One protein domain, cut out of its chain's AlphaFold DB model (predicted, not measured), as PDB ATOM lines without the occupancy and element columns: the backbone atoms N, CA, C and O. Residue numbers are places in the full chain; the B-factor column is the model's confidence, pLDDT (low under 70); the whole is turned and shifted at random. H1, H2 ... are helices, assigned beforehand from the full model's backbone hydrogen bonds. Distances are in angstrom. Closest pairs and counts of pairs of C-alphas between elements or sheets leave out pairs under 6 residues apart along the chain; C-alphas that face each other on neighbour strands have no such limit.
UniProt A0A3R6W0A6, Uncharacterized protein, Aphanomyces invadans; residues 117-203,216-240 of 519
ATOM      1  N   VAL A 117     151.473 220.765 155.830       70.75
ATOM      2  CA  VAL A 117     152.322 219.611 155.504       70.75
ATOM      3  C   VAL A 117     152.083 219.218 154.048       70.75
ATOM      4  O   VAL A 117     150.942 219.085 153.606       70.75
ATOM      5  N   VAL A 118     153.160 219.029 153.287       71.69
ATOM      6  CA  VAL A 118     153.083 218.411 151.957       71.69
ATOM      7  C   VAL A 118     153.018 216.899 152.128       71.69
ATOM      8  O   VAL A 118     153.735 216.346 152.957       71.69
ATOM      9  N   TYR A 119     152.186 216.232 151.330       74.88
ATOM     10  CA  TYR A 119     152.059 214.776 151.302       74.88
ATOM     11  C   TYR A 119     152.754 214.221 150.052       74.88
ATOM     12  O   TYR A 119     152.126 214.186 148.993       74.88
ATOM     13  N   PRO A 120     154.020 213.760 150.137       74.75
ATOM     14  CA  PRO A 120     154.760 213.270 148.973       74.75
ATOM     15  C   PRO A 120     154.040 212.191 148.147       74.75
ATOM     16  O   PRO A 120     154.095 212.283 146.924       74.75
ATOM     17  N   PRO A 121     153.303 211.226 148.745       76.00
ATOM     18  CA  PRO A 121     152.562 210.221 147.973       76.00
ATOM     19  C   PRO A 121     151.422 210.777 147.108       76.00
ATOM     20  O   PRO A 121     150.924 210.078 146.232       76.00
ATOM     21  N   LEU A 122     150.970 212.008 147.374       77.81
ATOM     22  CA  LEU A 122     149.896 212.666 146.628       77.81
ATOM     23  C   LEU A 122     150.426 213.615 145.543       77.81
ATOM     24  O   LEU A 122     149.626 214.177 144.793       77.81
ATOM     25  N   LEU A 123     151.747 213.807 145.449       77.31
ATOM     26  CA  LEU A 123     152.345 214.654 144.423       77.31
ATOM     27  C   LEU A 123     152.142 214.046 143.037       77.31
ATOM     28  O   LEU A 123     152.346 212.855 142.809       77.31
ATOM     29  N   TRP A 124     151.745 214.886 142.084       85.44
ATOM     30  CA  TRP A 124     151.500 214.425 140.717       85.44
ATOM     31  C   TRP A 124     152.785 214.112 139.962       85.44
ATOM     32  O   TRP A 124     152.803 213.182 139.159       85.44
ATOM     33  N   TYR A 125     153.833 214.880 140.252       79.44
ATOM     34  CA  TYR A 125     155.183 214.716 139.736       79.44
ATOM     35  C   TYR A 125     156.176 215.036 140.849       79.44
ATOM     36  O   TYR A 125     155.927 215.917 141.683       79.44
ATOM     37  N   ASN A 126     157.297 214.320 140.857       78.75
ATOM     38  CA  ASN A 126     158.466 214.726 141.623       78.75
ATOM     39  C   ASN A 126     159.026 216.034 141.054       78.75
ATOM     40  O   ASN A 126     158.660 216.423 139.954       78.75
ATOM     41  N   GLY A 127     159.871 216.742 141.800       75.50
ATOM     42  CA  GLY A 127     160.436 217.999 141.314       75.50
ATOM     43  C   GLY A 127     160.788 218.972 142.422       75.50
ATOM     44  O   GLY A 127     161.400 218.598 143.422       75.50
ATOM     45  N   VAL A 128     160.408 220.233 142.237       73.56
ATOM     46  CA  VAL A 128     160.701 221.328 143.161       73.56
ATOM     47  C   VAL A 128     160.269 220.946 144.578       73.56
ATOM     48  O   VAL A 128     159.127 220.559 144.818       73.56
ATOM     49  N   GLY A 129     161.212 221.018 145.519       72.81
ATOM     50  CA  GLY A 129     161.018 220.663 146.930       72.81
ATOM     51  C   GLY A 129     160.976 219.160 147.239       72.81
ATOM     52  O   GLY A 129     161.287 218.784 148.363       72.81
ATOM     53  N   TYR A 130     160.644 218.307 146.264       78.69
ATOM     54  CA  TYR A 130     160.430 216.865 146.450       78.69
ATOM     55  C   TYR A 130     160.949 216.050 145.244       78.69
ATOM     56  O   TYR A 130     160.151 215.447 144.518       78.69
ATOM     57  N   PRO A 131     162.271 216.031 144.985       73.31
ATOM     58  CA  PRO A 131     162.850 215.343 143.824       73.31
ATOM     59  C   PRO A 131     162.728 213.812 143.907       73.31
ATOM     60  O   PRO A 131     162.593 213.151 142.878       73.31
ATOM     61  N   ASP A 132     162.692 213.268 145.125       77.12
ATOM     62  CA  ASP A 132     162.662 211.823 145.391       77.12
ATOM     63  C   ASP A 132     161.239 211.268 145.600       77.12
ATOM     64  O   ASP A 132     161.062 210.114 145.993       77.12
ATOM     65  N   ALA A 133     160.197 212.083 145.388       74.75
ATOM     66  CA  ALA A 133     158.820 211.629 145.554       74.75
ATOM     67  C   ALA A 133     158.465 210.537 144.531       74.75
ATOM     68  O   ALA A 133     158.709 210.679 143.333       74.75
ATOM     69  N   SER A 134     157.832 209.458 144.995       72.25
ATOM     70  CA  SER A 134     157.326 208.407 144.111       72.25
ATOM     71  C   SER A 134     156.054 208.891 143.412       72.25
ATOM     72  O   SER A 134     154.965 208.840 143.982       72.25
ATOM     73  N   ALA A 135     156.203 209.404 142.190       71.19
ATOM     74  CA  ALA A 135     155.101 209.865 141.356       71.19
ATOM     75  C   ALA A 135     154.954 208.968 140.121       71.19
ATOM     76  O   ALA A 135     155.902 208.760 139.364       71.19
ATOM     77  N   VAL A 136     153.748 208.440 139.895       69.88
ATOM     78  CA  VAL A 136     153.471 207.611 138.717       69.88
ATOM     79  C   VAL A 136     153.124 208.510 137.531       69.88
ATOM     80  O   VAL A 136     152.082 209.175 137.516       69.88
ATOM     81  N   ALA A 137     153.988 208.501 136.516       68.62
ATOM     82  CA  ALA A 137     153.710 209.101 135.217       68.62
ATOM     83  C   ALA A 137     152.826 208.150 134.392       68.62
ATOM     84  O   ALA A 137     153.202 207.015 134.104       68.62
ATOM     85  N   SER A 138     151.622 208.595 134.031       79.94
ATOM     86  CA  SER A 138     150.706 207.846 133.167       79.94
ATOM     87  C   SER A 138     149.791 208.807 132.428       79.94
ATOM     88  O   SER A 138     149.194 209.686 133.048       79.94
ATOM     89  N   VAL A 139     149.591 208.571 131.130       78.81
ATOM     90  CA  VAL A 139     148.639 209.333 130.305       78.81
ATOM     91  C   VAL A 139     147.228 209.290 130.902       78.81
ATOM     92  O   VAL A 139     146.511 210.288 130.887       78.81
ATOM     93  N   GLN A 140     146.822 208.157 131.488       78.88
ATOM     94  CA  GLN A 140     145.518 208.056 132.147       78.88
ATOM     95  C   GLN A 140     145.452 208.915 133.416       78.88
ATOM     96  O   GLN A 140     144.421 209.533 133.683       78.88
ATOM     97  N   PHE A 141     146.539 208.982 134.191       81.62
ATOM     98  CA  PHE A 141     146.599 209.874 135.346       81.62
ATOM     99  C   PHE A 141     146.557 211.339 134.927       81.62
ATOM    100  O   PHE A 141     145.851 212.112 135.563       81.62
ATOM    101  N   ASP A 142     147.225 211.716 133.839       83.62
ATOM    102  CA  ASP A 142     147.185 213.090 133.336       83.62
ATOM    103  C   ASP A 142     145.782 213.497 132.872       83.62
ATOM    104  O   ASP A 142     145.310 214.581 133.219       83.62
ATOM    105  N   LYS A 143     145.050 212.589 132.210       81.69
ATOM    106  CA  LYS A 143     143.627 212.792 131.894       81.69
ATOM    107  C   LYS A 143     142.784 213.009 133.149       81.69
ATOM    108  O   LYS A 143     141.991 213.946 133.196       81.69
ATOM    109  N   ASN A 144     142.975 212.189 134.181       81.38
ATOM    110  CA  ASN A 144     142.219 212.316 135.430       81.38
ATOM    111  C   ASN A 144     142.549 213.625 136.167       81.38
ATOM    112  O   ASN A 144     141.641 214.318 136.616       81.38
ATOM    113  N   ARG A 145     143.835 213.993 136.251       86.56
ATOM    114  CA  ARG A 145     144.305 215.251 136.855       86.56
ATOM    115  C   ARG A 145     143.701 216.459 136.148       86.56
ATOM    116  O   ARG A 145     143.191 217.355 136.812       86.56
ATOM    117  N   LYS A 146     143.670 216.444 134.812       85.50
ATOM    118  CA  LYS A 146     143.040 217.492 134.003       85.50
ATOM    119  C   LYS A 146     141.563 217.669 134.349       85.50
ATOM    120  O   LYS A 146     141.109 218.796 134.510       85.50
ATOM    121  N   GLU A 147     140.814 216.579 134.499       80.62
ATOM    122  CA  GLU A 147     139.396 216.657 134.870       80.62
ATOM    123  C   GLU A 147     139.176 217.127 136.316       80.62
ATOM    124  O   GLU A 147     138.215 217.851 136.568       80.62
ATOM    125  N   VAL A 148     140.082 216.793 137.243       84.12
ATOM    126  CA  VAL A 148     140.071 217.347 138.610       84.12
ATOM    127  C   VAL A 148     140.310 218.857 138.591       84.12
ATOM    128  O   VAL A 148     139.580 219.587 139.254       84.12
ATOM    129  N   LEU A 149     141.279 219.345 137.812       87.25
ATOM    130  CA  LEU A 149     141.534 220.785 137.714       87.25
ATOM    131  C   LEU A 149     140.396 221.536 137.022       87.25
ATOM    132  O   LEU A 149     139.958 222.563 137.513       87.25
ATOM    133  N   LYS A 150     139.845 221.012 135.922       81.38
ATOM    134  CA  LYS A 150     138.667 221.628 135.283       81.38
ATOM    135  C   LYS A 150     137.499 221.762 136.251       81.38
ATOM    136  O   LYS A 150     136.755 222.732 136.195       81.38
ATOM    137  N   LEU A 151     137.331 220.778 137.125       77.81
ATOM    138  CA  LEU A 151     136.301 220.814 138.140       77.81
ATOM    139  C   LEU A 151     136.576 221.864 139.219       77.81
ATOM    140  O   LEU A 151     135.642 222.560 139.606       77.81
ATOM    141  N   LEU A 152     137.822 222.000 139.676       81.56
ATOM    142  CA  LEU A 152     138.217 223.085 140.578       81.56
ATOM    143  C   LEU A 152     137.944 224.455 139.939       81.56
ATOM    144  O   LEU A 152     137.258 225.267 140.556       81.56
ATOM    145  N   LEU A 153     138.322 224.654 138.672       78.50
ATOM    146  CA  LEU A 153     138.012 225.875 137.923       78.50
ATOM    147  C   LEU A 153     136.507 226.153 137.883       78.50
ATOM    148  O   LEU A 153     136.094 227.289 138.103       78.50
ATOM    149  N   THR A 154     135.675 225.135 137.636       75.88
ATOM    150  CA  THR A 154     134.215 225.306 137.675       75.88
ATOM    151  C   THR A 154     133.703 225.621 139.080       75.88
ATOM    152  O   THR A 154     132.750 226.379 139.234       75.88
ATOM    153  N   CYS A 155     134.325 225.073 140.123       76.06
ATOM    154  CA  CYS A 155     133.978 225.413 141.501       76.06
ATOM    155  C   CYS A 155     134.302 226.879 141.816       76.06
ATOM    156  O   CYS A 155     133.534 227.502 142.537       76.06
ATOM    157  N   PHE A 156     135.393 227.417 141.259       78.50
ATOM    158  CA  PHE A 156     135.849 228.799 141.461       78.50
ATOM    159  C   PHE A 156     135.174 229.824 140.539       78.50
ATOM    160  O   PHE A 156     135.383 231.028 140.689       78.50
ATOM    161  N   SER A 157     134.385 229.373 139.560       72.12
ATOM    162  CA  SER A 157     133.733 230.242 138.577       72.12
ATOM    163  C   SER A 157     132.331 230.681 138.992       72.12
ATOM    164  O   SER A 157     131.608 231.277 138.192       72.12
ATOM    165  N   SER A 158     131.930 230.422 140.241       66.56
ATOM    166  CA  SER A 158     130.559 230.666 140.692       66.56
ATOM    167  C   SER A 158     130.133 232.134 140.563       66.56
ATOM    168  O   SER A 158     128.963 232.397 140.287       66.56
ATOM    169  N   ILE A 159     131.087 233.071 140.649       65.00
ATOM    170  CA  ILE A 159     130.888 234.514 140.439       65.00
ATOM    171  C   ILE A 159     130.293 234.848 139.062       65.00
ATOM    172  O   ILE A 159     129.563 235.822 138.933       65.00
ATOM    173  N   LEU A 160     130.527 234.017 138.038       59.31
ATOM    174  CA  LEU A 160     129.993 234.235 136.688       59.31
ATOM    175  C   LEU A 160     128.463 234.103 136.615       59.31
ATOM    176  O   LEU A 160     127.862 234.486 135.616       59.31
ATOM    177  N   TYR A 161     127.832 233.556 137.658       62.47
ATOM    178  CA  TYR A 161     126.381 233.388 137.755       62.47
ATOM    179  C   TYR A 161     125.710 234.459 138.629       62.47
ATOM    180  O   TYR A 161     124.560 234.282 139.033       62.47
ATOM    181  N   HIS A 162     126.432 235.533 138.952       59.97
ATOM    182  CA  HIS A 162     125.965 236.653 139.761       59.97
ATOM    183  C   HIS A 162     125.863 237.928 138.914       59.97
ATOM    184  O   HIS A 162     126.644 238.141 137.988       59.97
ATOM    185  N   THR A 163     124.873 238.772 139.212       63.75
ATOM    186  CA  THR A 163     124.754 240.112 138.616       63.75
ATOM    187  C   THR A 163     125.754 241.061 139.267       63.75
ATOM    188  O   THR A 163     126.138 240.837 140.418       63.75
ATOM    189  N   ALA A 164     126.129 242.139 138.565       64.75
ATOM    190  CA  ALA A 164     127.091 243.134 139.050       64.75
ATOM    191  C   ALA A 164     126.762 243.637 140.471       64.75
ATOM    192  O   ALA A 164     127.641 243.640 141.327       64.75
ATOM    193  N   ASP A 165     125.487 243.925 140.753       69.06
ATOM    194  CA  ASP A 165     125.021 244.410 142.064       69.06
ATOM    195  C   ASP A 165     125.239 243.408 143.210       69.06
ATOM    196  O   ASP A 165     125.340 243.784 144.376       69.06
ATOM    197  N   SER A 166     125.300 242.112 142.892       69.06
ATOM    198  CA  SER A 166     125.490 241.039 143.875       69.06
ATOM    199  C   SER A 166     126.945 240.583 144.011       69.06
ATOM    200  O   SER A 166     127.257 239.848 144.948       69.06
ATOM    201  N   CYS A 167     127.832 241.014 143.108       67.56
ATOM    202  CA  CYS A 167     129.229 240.580 143.073       67.56
ATOM    203  C   CYS A 167     130.022 241.059 144.294       67.56
ATOM    204  O   CYS A 167     130.758 240.264 144.875       67.56
ATOM    205  N   ASP A 168     129.834 242.307 144.733       65.62
ATOM    206  CA  ASP A 168     130.609 242.894 145.839       65.62
ATOM    207  C   ASP A 168     130.370 242.190 147.185       65.62
ATOM    208  O   ASP A 168     131.261 242.119 148.033       65.62
ATOM    209  N   ALA A 169     129.172 241.636 147.387       69.50
ATOM    210  CA  ALA A 169     128.815 240.898 148.598       69.50
ATOM    211  C   ALA A 169     129.098 239.388 148.493       69.50
ATOM    212  O   ALA A 169     128.985 238.662 149.488       69.50
ATOM    213  N   TYR A 170     129.433 238.885 147.302       71.62
ATOM    214  CA  TYR A 170     129.548 237.456 147.057       71.62
ATOM    215  C   TYR A 170     130.973 236.941 147.268       71.62
ATOM    216  O   TYR A 170     131.920 237.324 146.589       71.62
ATOM    217  N   VAL A 171     131.108 235.971 148.171       69.56
ATOM    218  CA  VAL A 171     132.346 235.206 148.356       69.56
ATOM    219  C   VAL A 171     132.127 233.788 147.850       69.56
ATOM    220  O   VAL A 171     131.267 233.076 148.388       69.56
ATOM    221  N   ASP A 172     132.922 233.366 146.865       70.44
ATOM    222  CA  ASP A 172     132.949 231.985 146.377       70.44
ATOM    223  C   ASP A 172     133.416 231.049 147.512       70.44
ATOM    224  O   ASP A 172     134.542 231.178 148.001       70.44
ATOM    225  N   PRO A 173     132.569 230.116 147.979       71.19
ATOM    226  CA  PRO A 173     132.884 229.288 149.136       71.19
ATOM    227  C   PRO A 173     133.925 228.203 148.842       71.19
ATOM    228  O   PRO A 173     134.641 227.803 149.761       71.19
ATOM    229  N   PHE A 174     134.029 227.717 147.603       72.06
ATOM    230  CA  PHE A 174     135.059 226.748 147.233       72.06
ATOM    231  C   PHE A 174     136.417 227.415 147.189       72.06
ATOM    232  O   PHE A 174     137.381 226.882 147.732       72.06
ATOM    233  N   LEU A 175     136.466 228.597 146.585       74.06
ATOM    234  CA  LEU A 175     137.662 229.403 146.525       74.06
ATOM    235  C   LEU A 175     138.086 229.813 147.938       74.06
ATOM    236  O   LEU A 175     139.224 229.557 148.303       74.06
ATOM    237  N   ALA A 176     137.163 230.296 148.779       75.06
ATOM    238  CA  ALA A 176     137.443 230.630 150.179       75.06
ATOM    239  C   ALA A 176     137.937 229.424 150.998       75.06
ATOM    240  O   ALA A 176     138.817 229.558 151.848       75.06
ATOM    241  N   TYR A 177     137.396 228.226 150.754       74.06
ATOM    242  CA  TYR A 177     137.890 227.006 151.391       74.06
ATOM    243  C   TYR A 177     139.282 226.618 150.879       74.06
ATOM    244  O   TYR A 177     140.148 226.254 151.675       74.06
ATOM    245  N   ALA A 178     139.515 226.704 149.567       72.25
ATOM    246  CA  ALA A 178     140.795 226.388 148.942       72.25
ATOM    247  C   ALA A 178     141.908 227.345 149.402       72.25
ATOM    248  O   ALA A 178     143.039 226.900 149.614       72.25
ATOM    249  N   THR A 179     141.576 228.622 149.622       73.06
ATOM    250  CA  THR A 179     142.503 229.687 150.034       73.06
ATOM    251  C   THR A 179     142.564 229.919 151.546       73.06
ATOM    252  O   THR A 179     143.319 230.783 152.002       73.06
ATOM    253  N   ARG A 180     141.829 229.151 152.366       73.50
ATOM    254  CA  ARG A 180     141.860 229.305 153.831       73.50
ATOM    255  C   ARG A 180     143.263 229.056 154.397       73.50
ATOM    256  O   ARG A 180     143.994 228.179 153.937       73.50
ATOM    257  N   LYS A 181     143.595 229.756 155.488       69.31
ATOM    258  CA  LYS A 181     144.912 229.686 156.149       69.31
ATOM    259  C   LYS A 181     145.349 228.260 156.522       69.31
ATOM    260  O   LYS A 181     146.529 227.947 156.424       69.31
ATOM    261  N   GLU A 182     144.407 227.413 156.938       71.62
ATOM    262  CA  GLU A 182     144.644 226.016 157.340       71.62
ATOM    263  C   GLU A 182     144.129 225.020 156.287       71.62
ATOM    264  O   GLU A 182     143.341 224.107 156.555       71.62
ATOM    265  N   SER A 183     144.534 225.211 155.034       71.25
ATOM    266  CA  SER A 183     144.234 224.250 153.976       71.25
ATOM    267  C   SER A 183     145.271 223.126 153.959       71.25
ATOM    268  O   SER A 183     146.333 223.241 153.349       71.25
ATOM    269  N   ARG A 184     144.932 222.004 154.608       72.75
ATOM    270  CA  ARG A 184     145.773 220.797 154.723       72.75
ATOM    271  C   ARG A 184     146.429 220.368 153.403       72.75
ATOM    272  O   ARG A 184     147.581 219.953 153.401       72.75
ATOM    273  N   HIS A 185     145.707 220.452 152.286       78.12
ATOM    274  CA  HIS A 185     146.188 219.981 150.985       78.12
ATOM    275  C   HIS A 185     146.744 221.087 150.080       78.12
ATOM    276  O   HIS A 185     147.360 220.754 149.068       78.12
ATOM    277  N   ALA A 186     146.597 222.372 150.431       80.31
ATOM    278  CA  ALA A 186     147.057 223.476 149.583       80.31
ATOM    279  C   ALA A 186     148.557 223.402 149.241       80.31
ATOM    280  O   ALA A 186     148.879 223.531 148.058       80.31
ATOM    281  N   PRO A 187     149.479 223.099 150.183       80.06
ATOM    282  CA  PRO A 187     150.892 222.931 149.841       80.06
ATOM    283  C   PRO A 187     151.121 221.801 148.829       80.06
ATOM    284  O   PRO A 187     151.892 221.951 147.888       80.06
ATOM    285  N   THR A 188     150.415 220.679 148.985       82.25
ATOM    286  CA  THR A 188     150.557 219.514 148.095       82.25
ATOM    287  C   THR A 188     150.045 219.820 146.690       82.25
ATOM    288  O   THR A 188     150.707 219.477 145.709       82.25
ATOM    289  N   LEU A 189     148.898 220.500 146.583       85.94
ATOM    290  CA  LEU A 189     148.355 220.948 145.303       85.94
ATOM    291  C   LEU A 189     149.314 221.932 144.625       85.94
ATOM    292  O   LEU A 189     149.651 221.729 143.465       85.94
ATOM    293  N   PHE A 190     149.823 222.926 145.359       84.25
ATOM    294  CA  PHE A 190     150.783 223.898 144.834       84.25
ATOM    295  C   PHE A 190     152.020 223.224 144.229       84.25
ATOM    296  O   PHE A 190     152.324 223.450 143.059       84.25
ATOM    297  N   TYR A 191     152.695 222.340 144.975       82.44
ATOM    298  CA  TYR A 191     153.860 221.617 144.451       82.44
ATOM    299  C   TYR A 191     153.503 220.699 143.276       82.44
ATOM    300  O   TYR A 191     154.298 220.565 142.351       82.44
ATOM    301  N   SER A 192     152.303 220.110 143.261       88.50
ATOM    302  CA  SER A 192     151.846 219.283 142.137       88.50
ATOM    303  C   SER A 192     151.670 220.107 140.860       88.50
ATOM    304  O   SER A 192     152.161 219.696 139.811       88.50
ATOM    305  N   LEU A 193     151.030 221.277 140.949       87.00
ATOM    306  CA  LEU A 193     150.853 222.200 139.824       87.00
ATOM    307  C   LEU A 193     152.203 222.725 139.317       87.00
ATOM    308  O   LEU A 193     152.483 222.663 138.123       87.00
ATOM    309  N   VAL A 194     153.072 223.173 140.229       79.00
ATOM    310  CA  VAL A 194     154.409 223.684 139.892       79.00
ATOM    311  C   VAL A 194     155.263 222.612 139.214       79.00
ATOM    312  O   VAL A 194     155.883 222.893 138.192       79.00
ATOM    313  N   ASN A 195     155.276 221.383 139.737       82.44
ATOM    314  CA  ASN A 195     156.068 220.300 139.154       82.44
ATOM    315  C   ASN A 195     155.529 219.865 137.788       82.44
ATOM    316  O   ASN A 195     156.326 219.567 136.905       82.44
ATOM    317  N   VAL A 196     154.205 219.872 137.580       84.75
ATOM    318  CA  VAL A 196     153.620 219.656 136.245       84.75
ATOM    319  C   VAL A 196     154.116 220.712 135.260       84.75
ATOM    320  O   VAL A 196     154.548 220.355 134.170       84.75
ATOM    321  N   THR A 197     154.062 221.992 135.633       80.06
ATOM    322  CA  THR A 197     154.397 223.099 134.732       80.06
ATOM    323  C   THR A 197     155.895 223.201 134.448       80.06
ATOM    324  O   THR A 197     156.283 223.353 133.296       80.06
ATOM    325  N   LEU A 198     156.748 223.128 135.474       75.00
ATOM    326  CA  LEU A 198     158.186 223.392 135.331       75.00
ATOM    327  C   LEU A 198     158.984 222.220 134.755       75.00
ATOM    328  O   LEU A 198     160.079 222.438 134.243       75.00
ATOM    329  N   LEU A 199     158.475 220.990 134.863       74.69
ATOM    330  CA  LEU A 199     159.137 219.797 134.321       74.69
ATOM    331  C   LEU A 199     158.575 219.361 132.971       74.69
ATOM    332  O   LEU A 199     158.954 218.308 132.458       74.69
ATOM    333  N   TYR A 200     157.640 220.126 132.414       78.06
ATOM    334  CA  TYR A 200     157.163 219.869 131.073       78.06
ATOM    335  C   TYR A 200     158.238 220.251 130.054       78.06
ATOM    336  O   TYR A 200     158.689 221.394 130.011       78.06
ATOM    337  N   ASP A 201     158.632 219.276 129.238       68.44
ATOM    338  CA  ASP A 201     159.527 219.469 128.106       68.44
ATOM    339  C   ASP A 201     158.716 219.377 126.800       68.44
ATOM    340  O   ASP A 201     158.397 218.265 126.367       68.44
ATOM    341  N   PRO A 202     158.378 220.518 126.164       63.75
ATOM    342  CA  PRO A 202     157.614 220.542 124.914       63.75
ATOM    343  C   PRO A 202     158.401 220.004 123.709       63.75
ATOM    344  O   PRO A 202     157.828 219.761 122.649       63.75
ATOM    345  N   VAL A 203     159.722 219.838 123.833       61.66
ATOM    346  CA  VAL A 203     160.604 219.353 122.763       61.66
ATOM    347  C   VAL A 203     160.821 217.836 122.870       61.66
ATOM    348  O   VAL A 203     161.102 217.170 121.866       61.66
ATOM    349  N   ASP A 216     149.351 216.107 122.435       72.38
ATOM    350  CA  ASP A 216     150.094 216.107 123.686       72.38
ATOM    351  C   ASP A 216     149.151 216.361 124.876       72.38
ATOM    352  O   ASP A 216     148.868 217.487 125.287       72.38
ATOM    353  N   GLU A 217     148.625 215.277 125.451       76.69
ATOM    354  CA  GLU A 217     147.787 215.335 126.656       76.69
ATOM    355  C   GLU A 217     148.508 216.026 127.828       76.69
ATOM    356  O   GLU A 217     147.846 216.632 128.678       76.69
ATOM    357  N   ARG A 218     149.847 215.976 127.859       79.88
ATOM    358  CA  ARG A 218     150.684 216.611 128.879       79.88
ATOM    359  C   ARG A 218     150.619 218.127 128.776       79.88
ATOM    360  O   ARG A 218     150.409 218.780 129.794       79.88
ATOM    361  N   GLU A 219     150.721 218.658 127.561       82.88
ATOM    362  CA  GLU A 219     150.592 220.088 127.269       82.88
ATOM    363  C   GLU A 219     149.248 220.619 127.778       82.88
ATOM    364  O   GLU A 219     149.183 221.594 128.526       82.88
ATOM    365  N   THR A 220     148.163 219.890 127.498       85.44
ATOM    366  CA  THR A 220     146.830 220.292 127.969       85.44
ATOM    367  C   THR A 220     146.691 220.249 129.492       85.44
ATOM    368  O   THR A 220     145.928 221.025 130.063       85.44
ATOM    369  N   LEU A 221     147.400 219.347 130.182       87.44
ATOM    370  CA  LEU A 221     147.432 219.330 131.645       87.44
ATOM    371  C   LEU A 221     148.231 220.522 132.189       87.44
ATOM    372  O   LEU A 221     147.827 221.114 133.192       87.44
ATOM    373  N   VAL A 222     149.339 220.877 131.536       85.94
ATOM    374  CA  VAL A 222     150.161 222.045 131.879       85.94
ATOM    375  C   VAL A 222     149.345 223.323 131.752       85.94
ATOM    376  O   VAL A 222     149.349 224.125 132.682       85.94
ATOM    377  N   ASP A 223     148.567 223.470 130.683       87.81
ATOM    378  CA  ASP A 223     147.692 224.627 130.481       87.81
ATOM    379  C   ASP A 223     146.695 224.829 131.613       87.81
ATOM    380  O   ASP A 223     146.592 225.920 132.173       87.81
ATOM    381  N   VAL A 224     145.966 223.768 131.970       88.94
ATOM    382  CA  VAL A 224     144.968 223.843 133.041       88.94
ATOM    383  C   VAL A 224     145.660 224.043 134.397       88.94
ATOM    384  O   VAL A 224     145.138 224.756 135.249       88.94
ATOM    385  N   SER A 225     146.867 223.497 134.583       89.50
ATOM    386  CA  SER A 225     147.676 223.722 135.791       89.50
ATOM    387  C   SER A 225     148.120 225.179 135.926       89.50
ATOM    388  O   SER A 225     148.016 225.754 137.007       89.50
ATOM    389  N   ILE A 226     148.561 225.801 134.828       87.12
ATOM    390  CA  ILE A 226     148.891 227.230 134.777       87.12
ATOM    391  C   ILE A 226     147.640 228.062 135.047       87.12
ATOM    392  O   ILE A 226     147.691 228.994 135.844       87.12
ATOM    393  N   GLN A 227     146.510 227.724 134.423       89.81
ATOM    394  CA  GLN A 227     145.256 228.446 134.622       89.81
ATOM    395  C   GLN A 227     144.829 228.444 136.098       89.81
ATOM    396  O   GLN A 227     144.487 229.496 136.631       89.81
ATOM    397  N   GLU A 228     144.925 227.300 136.775       88.94
ATOM    398  CA  GLU A 228     144.664 227.175 138.213       88.94
ATOM    399  C   GLU A 228     145.644 227.982 139.072       88.94
ATOM    400  O   GLU A 228     145.232 228.736 139.954       88.94
ATOM    401  N   LEU A 229     146.947 227.915 138.773       87.62
ATOM    402  CA  LEU A 229     147.951 228.744 139.451       87.62
ATOM    403  C   LEU A 229     147.647 230.243 139.315       87.62
ATOM    404  O   LEU A 229     147.818 230.990 140.278       87.62
ATOM    405  N   LEU A 230     147.174 230.685 138.146       89.81
ATOM    406  CA  LEU A 230     146.804 232.077 137.904       89.81
ATOM    407  C   LEU A 230     145.547 232.492 138.680       89.81
ATOM    408  O   LEU A 230     145.539 233.582 139.248       89.81
ATOM    409  N   VAL A 231     144.513 231.644 138.756       87.94
ATOM    410  CA  VAL A 231     143.310 231.924 139.568       87.94
ATOM    411  C   VAL A 231     143.679 232.066 141.045       87.94
ATOM    412  O   VAL A 231     143.277 233.033 141.693       87.94
ATOM    413  N   LEU A 232     144.496 231.147 141.566       85.75
ATOM    414  CA  LEU A 232     144.960 231.193 142.953       85.75
ATOM    415  C   LEU A 232     145.839 232.424 143.221       85.75
ATOM    416  O   LEU A 232     145.685 233.068 144.259       85.75
ATOM    417  N   LEU A 233     146.723 232.790 142.283       86.00
ATOM    418  CA  LEU A 233     147.537 234.004 142.374       86.00
ATOM    419  C   LEU A 233     146.669 235.266 142.384       86.00
ATOM    420  O   LEU A 233     146.866 236.130 143.236       86.00
ATOM    421  N   TRP A 234     145.715 235.372 141.455       88.44
ATOM    422  CA  TRP A 234     144.780 236.494 141.391       88.44
ATOM    423  C   TRP A 234     144.045 236.661 142.718       88.44
ATOM    424  O   TRP A 234     144.040 237.752 143.287       88.44
ATOM    425  N   LYS A 235     143.516 235.561 143.266       83.31
ATOM    426  CA  LYS A 235     142.785 235.599 144.530       83.31
ATOM    427  C   LYS A 235     143.664 235.982 145.716       83.31
ATOM    428  O   LYS A 235     143.245 236.758 146.572       83.31
ATOM    429  N   LEU A 236     144.897 235.477 145.750       81.81
ATOM    430  CA  LEU A 236     145.866 235.821 146.785       81.81
ATOM    431  C   LEU A 236     146.239 237.313 146.741       81.81
ATOM    432  O   LEU A 236     146.388 237.929 147.794       81.81
ATOM    433  N   LEU A 237     146.367 237.900 145.548       83.81
ATOM    434  CA  LEU A 237     146.610 239.337 145.379       83.81
ATOM    435  C   LEU A 237     145.394 240.184 145.786       83.81
ATOM    436  O   LEU A 237     145.563 241.246 146.382       83.81
ATOM    437  N   ASP A 238     144.183 239.717 145.491       84.69
ATOM    438  CA  ASP A 238     142.947 240.441 145.778       84.69
ATOM    439  C   ASP A 238     142.586 240.453 147.273       84.69
ATOM    440  O   ASP A 238     142.414 241.522 147.874       84.69
ATOM    441  N   GLU A 239     142.543 239.280 147.910       77.75
ATOM    442  CA  GLU A 239     142.075 239.140 149.293       77.75
ATOM    443  C   GLU A 239     143.164 239.418 150.333       77.75
ATOM    444  O   GLU A 239     142.900 240.009 151.383       77.75
ATOM    445  N   ASN A 240     144.408 239.011 150.070       76.19
ATOM    446  CA  ASN A 240     145.493 239.174 151.031       76.19
ATOM    447  C   ASN A 240     146.245 240.481 150.772       76.19
ATOM    448  O   ASN A 240     147.315 240.508 150.160       76.19
TER     449      ASN A 240
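This is residues 117 to 203 and 216 to 240 of the 519 residues of an uncharacterized protein of Aphanomyces invadans (UniProt A0A3R6W0A6). Two long helices, H1 and H6, run side by side the same way, and a third, H5, packs slantwise on one part of H6. A loop with the two very short helices H2 and H3 reaches on past the end of H1, and the chain then folds back through the short H4 to H5; the unnamed stretch of residues 117 to 138 holds the opposite end of the long axis. The printed part has 112 residues with six named helices, H1 to H6 in chain order, and no named strand; its class is all helix. It is compact, with a radius of gyration of the C-alphas of 15.2 A, yet elongated, spanning 48 by 31 by 20 A.

The printed part begins at C-alpha 117, at (152.322, 219.611, 155.504), and residues 117 to 138 hold no named element. H1, residues 139 to 156, begins at C-alpha 139, at (148.639, 209.333, 130.305), and is 25.8 A long. H2 is residues 158 to 161, 5.8 A, and H3 is residues 164 to 167, 5.2 A. H4, residues 173 to 178, is 8.4 A long. H5, residues 186 to 198, is 18.1 A long. H6, residues 217 to 239, is the longest at 33.3 A and ends at C-alpha 239, at (142.075, 239.140, 149.293).

H1 and H6 touch, the same way at a shallow tilt of 27 degrees, closest at the C-alphas of Lys 146 and Leu 221, 5.3 A apart. H5 touches H6, with residues 221 to 229 of H6 alone, closest at the C-alphas of Thr 197 and Val 222, 5.2 A; they run opposite ways at a steep tilt of 48 degrees. H1 and H5 are apart. With residues 155 to 156 alone, H1 touches H4, opposite ways at a steep tilt of 47 degrees; the C-alphas of Phe 156 and Leu 175 are closest, 5.4 A. H4 and H6 are near each other, with 6 pairs of C-alphas within 10 A. H1 and H2 meet only through their link. H2 and H3 are close but not clearly touching, with the C-alphas of Ile 159 and Cys 167 closest, 6.8 A. In H1, H4, H5 and H6 every O i to N i+4 pair is within hydrogen-bond range; H2 and H3 are too short for such a pair, and each has its 1 O i to N i+3 pair within range.

The two C-alphas farthest apart are those of Asp 132 and Asp 165, 49.9 A. Residues 204 to 215 are not printed, and C-alphas 203 and 216 are 11.0 A apart across the cut. The links H1 to H2, H2 to H3 and H3 to H4 are tight, and H4 to H5 is short. The mean pLDDT of the printed part is 77.4; 19 residues are under 70, among them residues 158 to 169 and 201 to 203.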